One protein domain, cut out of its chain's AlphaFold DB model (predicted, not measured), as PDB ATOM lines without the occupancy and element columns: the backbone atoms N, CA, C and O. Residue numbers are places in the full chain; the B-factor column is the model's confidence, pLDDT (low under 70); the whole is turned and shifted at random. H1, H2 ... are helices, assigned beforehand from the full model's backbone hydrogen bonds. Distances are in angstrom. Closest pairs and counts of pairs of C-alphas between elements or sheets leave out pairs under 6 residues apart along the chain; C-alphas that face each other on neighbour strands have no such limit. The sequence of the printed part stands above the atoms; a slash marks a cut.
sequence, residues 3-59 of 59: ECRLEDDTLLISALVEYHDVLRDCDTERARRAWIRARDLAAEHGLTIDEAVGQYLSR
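This is residues 3 to 59 of the 59 residues of an uncharacterized protein of Natrinema sp. CBA1119 (UniProt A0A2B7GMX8). Two long helices, H1 and H2, lie side by side as a helical hairpin, and a short third helix, H3, folds back across one side of it, packing about perpendicular to both, mainly on H1. The hairpin makes the long axis of an elongated outline spanning 35 by 21 by 17 A. The printed part has 57 residues with three named helices in the order H1, H2, H3 and no named strand; the class is all helix. It is compact, with a radius of gyration of the C-alphas of 11.1 A.

Start with H1, residues 3 to 23, and follow the tight link to H2, residues 28 to 44. These two touch as a hairpin, opposite ways at a shallow tilt of 20 degrees; look for their closest C-alphas at His 20 and Ala 31, 4.1 A apart. Past another tight link comes H3, residues 49 to 57. It touches H1 at residues 10 to 14 alone, about perpendicular at 74 degrees, with the C-alphas of Ser 14 and Val 53 closest at 5.5 A. It touches H2 at residues 38 to 42 alone, about perpendicular at 84 degrees, with the C-alphas of Ala 42 and Ile 49 closest at 5.7 A. Over these three pairs the helix packing is mostly crossed, but only just: one of the three is at a shallow tilt. In H2 and H3 every O i to N i+4 pair is within hydrogen-bond range; in H1, 15 of 17 are.

Find C-alpha 3 at (232.046, 179.514, 160.925); from there H1 runs 30.9 A to C-alpha 23. H2 begins at C-alpha 28, at (214.845, 150.817, 156.035), and runs 24.4 A to C-alpha 44. H3 covers 12.3 A from C-alpha 49 to C-alpha 57, at (216.304, 173.734, 166.643).

The two C-alphas farthest apart are those of Glu 3 and Cys 26, at 36.0 A. The printed part has no cut and no long link between helices. Its mean pLDDT is 79.8; look for values under 70 at residues 3 to 7 and 57 to 59.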
ATOM      1  N   GLU A   3     233.391 179.511 160.333       51.59
ATOM      2  CA  GLU A   3     232.046 179.514 160.925       51.59
ATOM      3  C   GLU A   3     230.955 179.093 159.931       51.59
ATOM      4  O   GLU A   3     230.108 178.278 160.272       51.59
ATOM      5  N   CYS A   4     231.036 179.536 158.669       53.94
ATOM      6  CA  CYS A   4     230.021 179.214 157.655       53.94
ATOM      7  C   CYS A   4     229.925 177.721 157.298       53.94
ATOM      8  O   CYS A   4     228.933 177.317 156.708       53.94
ATOM      9  N   ARG A   5     230.943 176.903 157.610       59.84
ATOM     10  CA  ARG A   5     230.888 175.449 157.360       59.84
ATOM     11  C   ARG A   5     230.015 174.735 158.385       59.84
ATOM     12  O   ARG A   5     229.148 173.969 158.004       59.84
ATOM     13  N   LEU A   6     230.194 175.065 159.664       61.00
ATOM     14  CA  LEU A   6     229.435 174.470 160.768       61.00
ATOM     15  C   LEU A   6     227.926 174.683 160.610       61.00
ATOM     16  O   LEU A   6     227.152 173.769 160.878       61.00
ATOM     17  N   GLU A   7     227.503 175.857 160.139       67.81
ATOM     18  CA  GLU A   7     226.083 176.137 159.893       67.81
ATOM     19  C   GLU A   7     225.483 175.245 158.793       67.81
ATOM     20  O   GLU A   7     224.391 174.708 158.972       67.81
ATOM     21  N   ASP A   8     226.200 175.061 157.681       73.56
ATOM     22  CA  ASP A   8     225.769 174.232 156.546       73.56
ATOM     23  C   ASP A   8     225.765 172.737 156.911       73.56
ATOM     24  O   ASP A   8     224.817 172.006 156.623       73.56
ATOM     25  N   ASP A   9     226.782 172.300 157.652       77.44
ATOM     26  CA  ASP A   9     226.907 170.927 158.132       77.44
ATOM     27  C   ASP A   9     225.808 170.568 159.149       77.44
ATOM     28  O   ASP A   9     225.226 169.486 159.080       77.44
ATOM     29  N   THR A  10     225.451 171.484 160.052       78.25
ATOM     30  CA  THR A  10     224.371 171.261 161.033       78.25
ATOM     31  C   THR A  10     222.995 171.186 160.354       78.25
ATOM     32  O   THR A  10     222.145 170.369 160.730       78.25
ATOM     33  N   LEU A  11     222.790 171.986 159.300       81.88
ATOM     34  CA  LEU A  11     221.605 171.911 158.444       81.88
ATOM     35  C   LEU A  11     221.517 170.549 157.740       81.88
ATOM     36  O   LEU A  11     220.460 169.917 157.722       81.88
ATOM     37  N   LEU A  12     222.642 170.070 157.204       83.44
ATOM     38  CA  LEU A  12     222.726 168.786 156.515       83.44
ATOM     39  C   LEU A  12     222.471 167.605 157.464       83.44
ATOM     40  O   LEU A  12     221.749 166.678 157.098       83.44
ATOM     41  N   ILE A  13     223.007 167.648 158.691       84.81
ATOM     42  CA  ILE A  13     222.727 166.643 159.731       84.81
ATOM     43  C   ILE A  13     221.222 166.586 160.012       84.81
ATOM     44  O   ILE A  13     220.638 165.502 160.001       84.81
ATOM     45  N   SER A  14     220.583 167.742 160.194       80.94
ATOM     46  CA  SER A  14     219.148 167.826 160.492       80.94
ATOM     47  C   SER A  14     218.291 167.284 159.345       80.94
ATOM     48  O   SER A  14     217.391 166.475 159.571       80.94
ATOM     49  N   ALA A  15     218.633 167.627 158.100       85.00
ATOM     50  CA  ALA A  15     217.962 167.103 156.913       85.00
ATOM     51  C   ALA A  15     218.118 165.577 156.770       85.00
ATOM     52  O   ALA A  15     217.176 164.889 156.384       85.00
ATOM     53  N   LEU A  16     219.287 165.019 157.103       84.88
ATOM     54  CA  LEU A  16     219.521 163.573 157.063       84.88
ATOM     55  C   LEU A  16     218.726 162.819 158.139       84.88
ATOM     56  O   LEU A  16     218.271 161.702 157.882       84.88
ATOM     57  N   VAL A  17     218.544 163.415 159.319       83.19
ATOM     58  CA  VAL A  17     217.717 162.849 160.397       83.19
ATOM     59  C   VAL A  17     216.237 162.864 160.013       83.19
ATOM     60  O   VAL A  17     215.568 161.838 160.150       83.19
ATOM     61  N   GLU A  18     215.741 163.975 159.464       83.12
ATOM     62  CA  GLU A  18     214.367 164.073 158.959       83.12
ATOM     63  C   GLU A  18     214.125 163.075 157.816       83.12
ATOM     64  O   GLU A  18     213.150 162.322 157.825       83.12
ATOM     65  N   TYR A  19     215.067 162.978 156.876       81.19
ATOM     66  CA  TYR A  19     215.006 162.017 155.776       81.19
ATOM     67  C   TYR A  19     215.026 160.558 156.259       81.19
ATOM     68  O   TYR A  19     214.323 159.716 155.697       81.19
ATOM     69  N   HIS A  20     215.786 160.242 157.316       82.81
ATOM     70  CA  HIS A  20     215.733 158.928 157.963       82.81
ATOM     71  C   HIS A  20     214.338 158.635 158.531       82.81
ATOM     72  O   HIS A  20     213.837 157.533 158.315       82.81
ATOM     73  N   ASP A  21     213.711 159.581 159.239       82.00
ATOM     74  CA  ASP A  21     212.406 159.343 159.870       82.00
ATOM     75  C   ASP A  21     211.300 159.142 158.822       82.00
ATOM     76  O   ASP A  21     210.544 158.174 158.908       82.00
ATOM     77  N   VAL A  22     211.306 159.946 157.751       84.62
ATOM     78  CA  VAL A  22     210.389 159.801 156.604       84.62
ATOM     79  C   VAL A  22     210.539 158.440 155.915       84.62
ATOM     80  O   VAL A  22     209.552 157.841 155.485       84.62
ATOM     81  N   LEU A  23     211.767 157.932 155.795       76.19
ATOM     82  CA  LEU A  23     212.035 156.665 155.117       76.19
ATOM     83  C   LEU A  23     211.947 155.434 156.017       76.19
ATOM     84  O   LEU A  23     211.949 154.321 155.485       76.19
ATOM     85  N   ARG A  24     211.866 155.588 157.343       75.88
ATOM     86  CA  ARG A  24     211.934 154.465 158.291       75.88
ATOM     87  C   ARG A  24     210.877 153.389 158.012       75.88
ATOM     88  O   ARG A  24     211.183 152.205 158.140       75.88
ATOM     89  N   ASP A  25     209.690 153.804 157.577       75.44
ATOM     90  CA  ASP A  25     208.558 152.924 157.256       75.44
ATOM     91  C   ASP A  25     208.568 152.378 155.816       75.44
ATOM     92  O   ASP A  25     207.939 151.360 155.536       75.44
ATOM     93  N   CYS A  26     209.279 153.029 154.890       75.50
ATOM     94  CA  CYS A  26     209.213 152.708 153.458       75.50
ATOM     95  C   CYS A  26     210.474 152.016 152.922       75.50
ATOM     96  O   CYS A  26     210.387 151.187 152.018       75.50
ATOM     97  N   ASP A  27     211.652 152.380 153.431       78.44
ATOM     98  CA  ASP A  27     212.946 151.951 152.899       78.44
ATOM     99  C   ASP A  27     214.008 151.985 154.012       78.44
ATOM    100  O   ASP A  27     214.786 152.933 154.168       78.44
ATOM    101  N   THR A  28     214.016 150.924 154.824       80.38
ATOM    102  CA  THR A  28     214.845 150.817 156.035       80.38
ATOM    103  C   THR A  28     216.344 150.932 155.743       80.38
ATOM    104  O   THR A  28     217.097 151.462 156.560       80.38
ATOM    105  N   GLU A  29     216.801 150.474 154.574       84.56
ATOM    106  CA  GLU A  29     218.217 150.530 154.196       84.56
ATOM    107  C   GLU A  29     218.642 151.958 153.832       84.56
ATOM    108  O   GLU A  29     219.702 152.416 154.270       84.56
ATOM    109  N   ARG A  30     217.816 152.709 153.090       80.25
ATOM    110  CA  ARG A  30     218.092 154.134 152.848       80.25
ATOM    111  C   ARG A  30     218.021 154.959 154.124       80.25
ATOM    112  O   ARG A  30     218.916 155.776 154.341       80.25
ATOM    113  N   ALA A  31     217.020 154.715 154.972       78.88
ATOM    114  CA  ALA A  31     216.914 155.370 156.270       78.88
ATOM    115  C   ALA A  31     218.203 155.152 157.076       78.88
ATOM    116  O   ALA A  31     218.861 156.106 157.495       78.88
ATOM    117  N   ARG A  32     218.648 153.896 157.199       83.31
ATOM    118  CA  ARG A  32     219.879 153.542 157.915       83.31
ATOM    119  C   ARG A  32     221.113 154.264 157.372       83.31
ATOM    120  O   ARG A  32     221.942 154.718 158.157       83.31
ATOM    121  N   ARG A  33     221.253 154.386 156.050       88.69
ATOM    122  CA  ARG A  33     222.378 155.107 155.430       88.69
ATOM    123  C   ARG A  33     222.347 156.600 155.733       88.69
ATOM    124  O   ARG A  33     223.396 157.161 156.037       88.69
ATOM    125  N   ALA A  34     221.169 157.219 155.682       86.38
ATOM    126  CA  ALA A  34     220.999 158.626 156.041       86.38
ATOM    127  C   ALA A  34     221.395 158.874 157.504       86.38
ATOM    128  O   ALA A  34     222.177 159.780 157.785       86.38
ATOM    129  N   TRP A  35     220.972 157.989 158.410       86.06
ATOM    130  CA  TRP A  35     221.349 158.045 159.822       86.06
ATOM    131  C   TRP A  35     222.857 157.890 160.060       86.06
ATOM    132  O   TRP A  35     223.450 158.663 160.809       86.06
ATOM    133  N   ILE A  36     223.505 156.917 159.406       90.31
ATOM    134  CA  ILE A  36     224.963 156.735 159.513       90.31
ATOM    135  C   ILE A  36     225.687 157.994 159.031       90.31
ATOM    136  O   ILE A  36     226.587 158.475 159.715       90.31
ATOM    137  N   ARG A  37     225.251 158.568 157.903       89.06
ATOM    138  CA  ARG A  37     225.855 159.780 157.343       89.06
ATOM    139  C   ARG A  37     225.689 160.988 158.266       89.06
ATOM    140  O   ARG A  37     226.653 161.721 158.449       89.06
ATOM    141  N   ALA A  38     224.514 161.156 158.876       87.88
ATOM    142  CA  ALA A  38     224.269 162.194 159.877       87.88
ATOM    143  C   ALA A  38     225.208 162.043 161.081       87.88
ATOM    144  O   ALA A  38     225.749 163.025 161.584       87.88
ATOM    145  N   ARG A  39     225.441 160.798 161.518       89.56
ATOM    146  CA  ARG A  39     226.302 160.493 162.664       89.56
ATOM    147  C   ARG A  39     227.770 160.772 162.390       89.56
ATOM    148  O   ARG A  39     228.434 161.345 163.246       89.56
ATOM    149  N   ASP A  40     228.266 160.339 161.234       90.12
ATOM    150  CA  ASP A  40     229.651 160.595 160.841       90.12
ATOM    151  C   ASP A  40     229.897 162.100 160.729       90.12
ATOM    152  O   ASP A  40     230.870 162.596 161.286       90.12
ATOM    153  N   LEU A  41     228.962 162.838 160.122       86.31
ATOM    154  CA  LEU A  41     229.095 164.281 159.972       86.31
ATOM    155  C   LEU A  41     229.072 165.002 161.329       86.31
ATOM    156  O   LEU A  41     229.922 165.849 161.579       86.31
ATOM    157  N   ALA A  42     228.179 164.623 162.249       86.50
ATOM    158  CA  ALA A  42     228.192 165.159 163.614       86.50
ATOM    159  C   ALA A  42     229.543 164.902 164.313       86.50
ATOM    160  O   ALA A  42     230.123 165.812 164.910       86.50
ATOM    161  N   ALA A  43     230.090 163.692 164.162       88.44
ATOM    162  CA  ALA A  43     231.379 163.321 164.737       88.44
ATOM    163  C   ALA A  43     232.562 164.093 164.119       88.44
ATOM    164  O   ALA A  43     233.495 164.434 164.846       88.44
ATOM    165  N   GLU A  44     232.523 164.420 162.821       88.56
ATOM    166  CA  GLU A  44     233.528 165.272 162.159       88.56
ATOM    167  C   GLU A  44     233.604 166.679 162.781       88.56
ATOM    168  O   GLU A  44     234.675 167.289 162.805       88.56
ATOM    169  N   HIS A  45     232.497 167.161 163.356       82.81
ATOM    170  CA  HIS A  45     232.422 168.431 164.090       82.81
ATOM    171  C   HIS A  45     232.624 168.285 165.604       82.81
ATOM    172  O   HIS A  45     232.572 169.278 166.328       82.81
ATOM    173  N   GLY A  46     232.887 167.071 166.098       87.44
ATOM    174  CA  GLY A  46     233.040 166.791 167.528       87.44
ATOM    175  C   GLY A  46     231.732 166.873 168.320       87.44
ATOM    176  O   GLY A  46     231.776 167.063 169.532       87.44
ATOM    177  N   LEU A  47     230.590 166.742 167.643       86.75
ATOM    178  CA  LEU A  47     229.251 166.820 168.219       86.75
ATOM    179  C   LEU A  47     228.584 165.443 168.235       86.75
ATOM    180  O   LEU A  47     228.837 164.581 167.389       86.75
ATOM    181  N   THR A  48     227.668 165.245 169.174       88.44
ATOM    182  CA  THR A  48     226.675 164.169 169.070       88.44
ATOM    183  C   THR A  48     225.549 164.563 168.103       88.44
ATOM    184  O   THR A  48     225.340 165.743 167.826       88.44
ATOM    185  N   ILE A  49     224.793 163.585 167.579       85.50
ATOM    186  CA  ILE A  49     223.620 163.889 166.733       85.50
ATOM    187  C   ILE A  49     222.620 164.775 167.480       85.50
ATOM    188  O   ILE A  49     222.081 165.701 166.886       85.50
ATOM    189  N   ASP A  50     222.380 164.497 168.762       83.19
ATOM    190  CA  ASP A  50     221.434 165.261 169.580       83.19
ATOM    191  C   ASP A  50     221.875 166.723 169.723       83.19
ATOM    192  O   ASP A  50     221.078 167.633 169.515       83.19
ATOM    193  N   GLU A  51     223.171 166.963 169.945       85.69
ATOM    194  CA  GLU A  51     223.736 168.315 169.983       85.69
ATOM    195  C   GLU A  51     223.660 169.025 168.630       85.69
ATOM    196  O   GLU A  51     223.340 170.211 168.582       85.69
ATOM    197  N   ALA A  52     223.938 168.323 167.530       82.06
ATOM    198  CA  ALA A  52     223.848 168.899 166.191       82.06
ATOM    199  C   ALA A  52     222.398 169.280 165.843       82.06
ATOM    200  O   ALA A  52     222.129 170.397 165.407       82.06
ATOM    201  N   VAL A  53     221.435 168.397 166.111       80.38
ATOM    202  CA  VAL A  53     220.009 168.687 165.903       80.38
ATOM    203  C   VAL A  53     219.523 169.783 166.860       80.38
ATOM    204  O   VAL A  53     218.780 170.676 166.456       80.38
ATOM    205  N   GLY A  54     219.975 169.773 168.114       80.31
ATOM    206  CA  GLY A  54     219.649 170.795 169.108       80.31
ATOM    207  C   GLY A  54     220.153 172.187 168.723       80.31
ATOM    208  O   GLY A  54     219.431 173.169 168.896       80.31
ATOM    209  N   GLN A  55     221.348 172.285 168.131       76.94
ATOM    210  CA  GLN A  55     221.870 173.544 167.591       76.94
ATOM    211  C   GLN A  55     221.040 174.076 166.418       76.94
ATOM    212  O   GLN A  55     220.886 175.289 166.294       76.94
ATOM    213  N   TYR A  56     220.467 173.197 165.588       70.50
ATOM    214  CA  TYR A  56     219.533 173.604 164.537       70.50
ATOM    215  C   TYR A  56     218.201 174.113 165.104       70.50
ATOM    216  O   TYR A  56     217.729 175.174 164.706       70.50
ATOM    217  N   LEU A  57     217.606 173.387 166.056       66.00
ATOM    218  CA  LEU A  57     216.304 173.734 166.643       66.00
ATOM    219  C   LEU A  57     216.339 174.990 167.524       66.00
ATOM    220  O   LEU A  57     215.302 175.608 167.748       66.00
ATOM    221  N   SER A  58     217.512 175.361 168.037       66.62
ATOM    222  CA  SER A  58     217.700 176.561 168.858       66.62
ATOM    223  C   SER A  58     217.866 177.854 168.038       66.62
ATOM    224  O   SER A  58     218.173 178.894 168.631       66.62
ATOM    225  N   ARG A  59     217.712 177.800 166.709       55.97
ATOM    226  CA  ARG A  59     217.909 178.934 165.797       55.97
ATOM    227  C   ARG A  59     216.612 179.651 165.431       55.97
ATOM    228  O   ARG A  59     215.569 178.979 165.286       55.97
TER     229      ARG A  59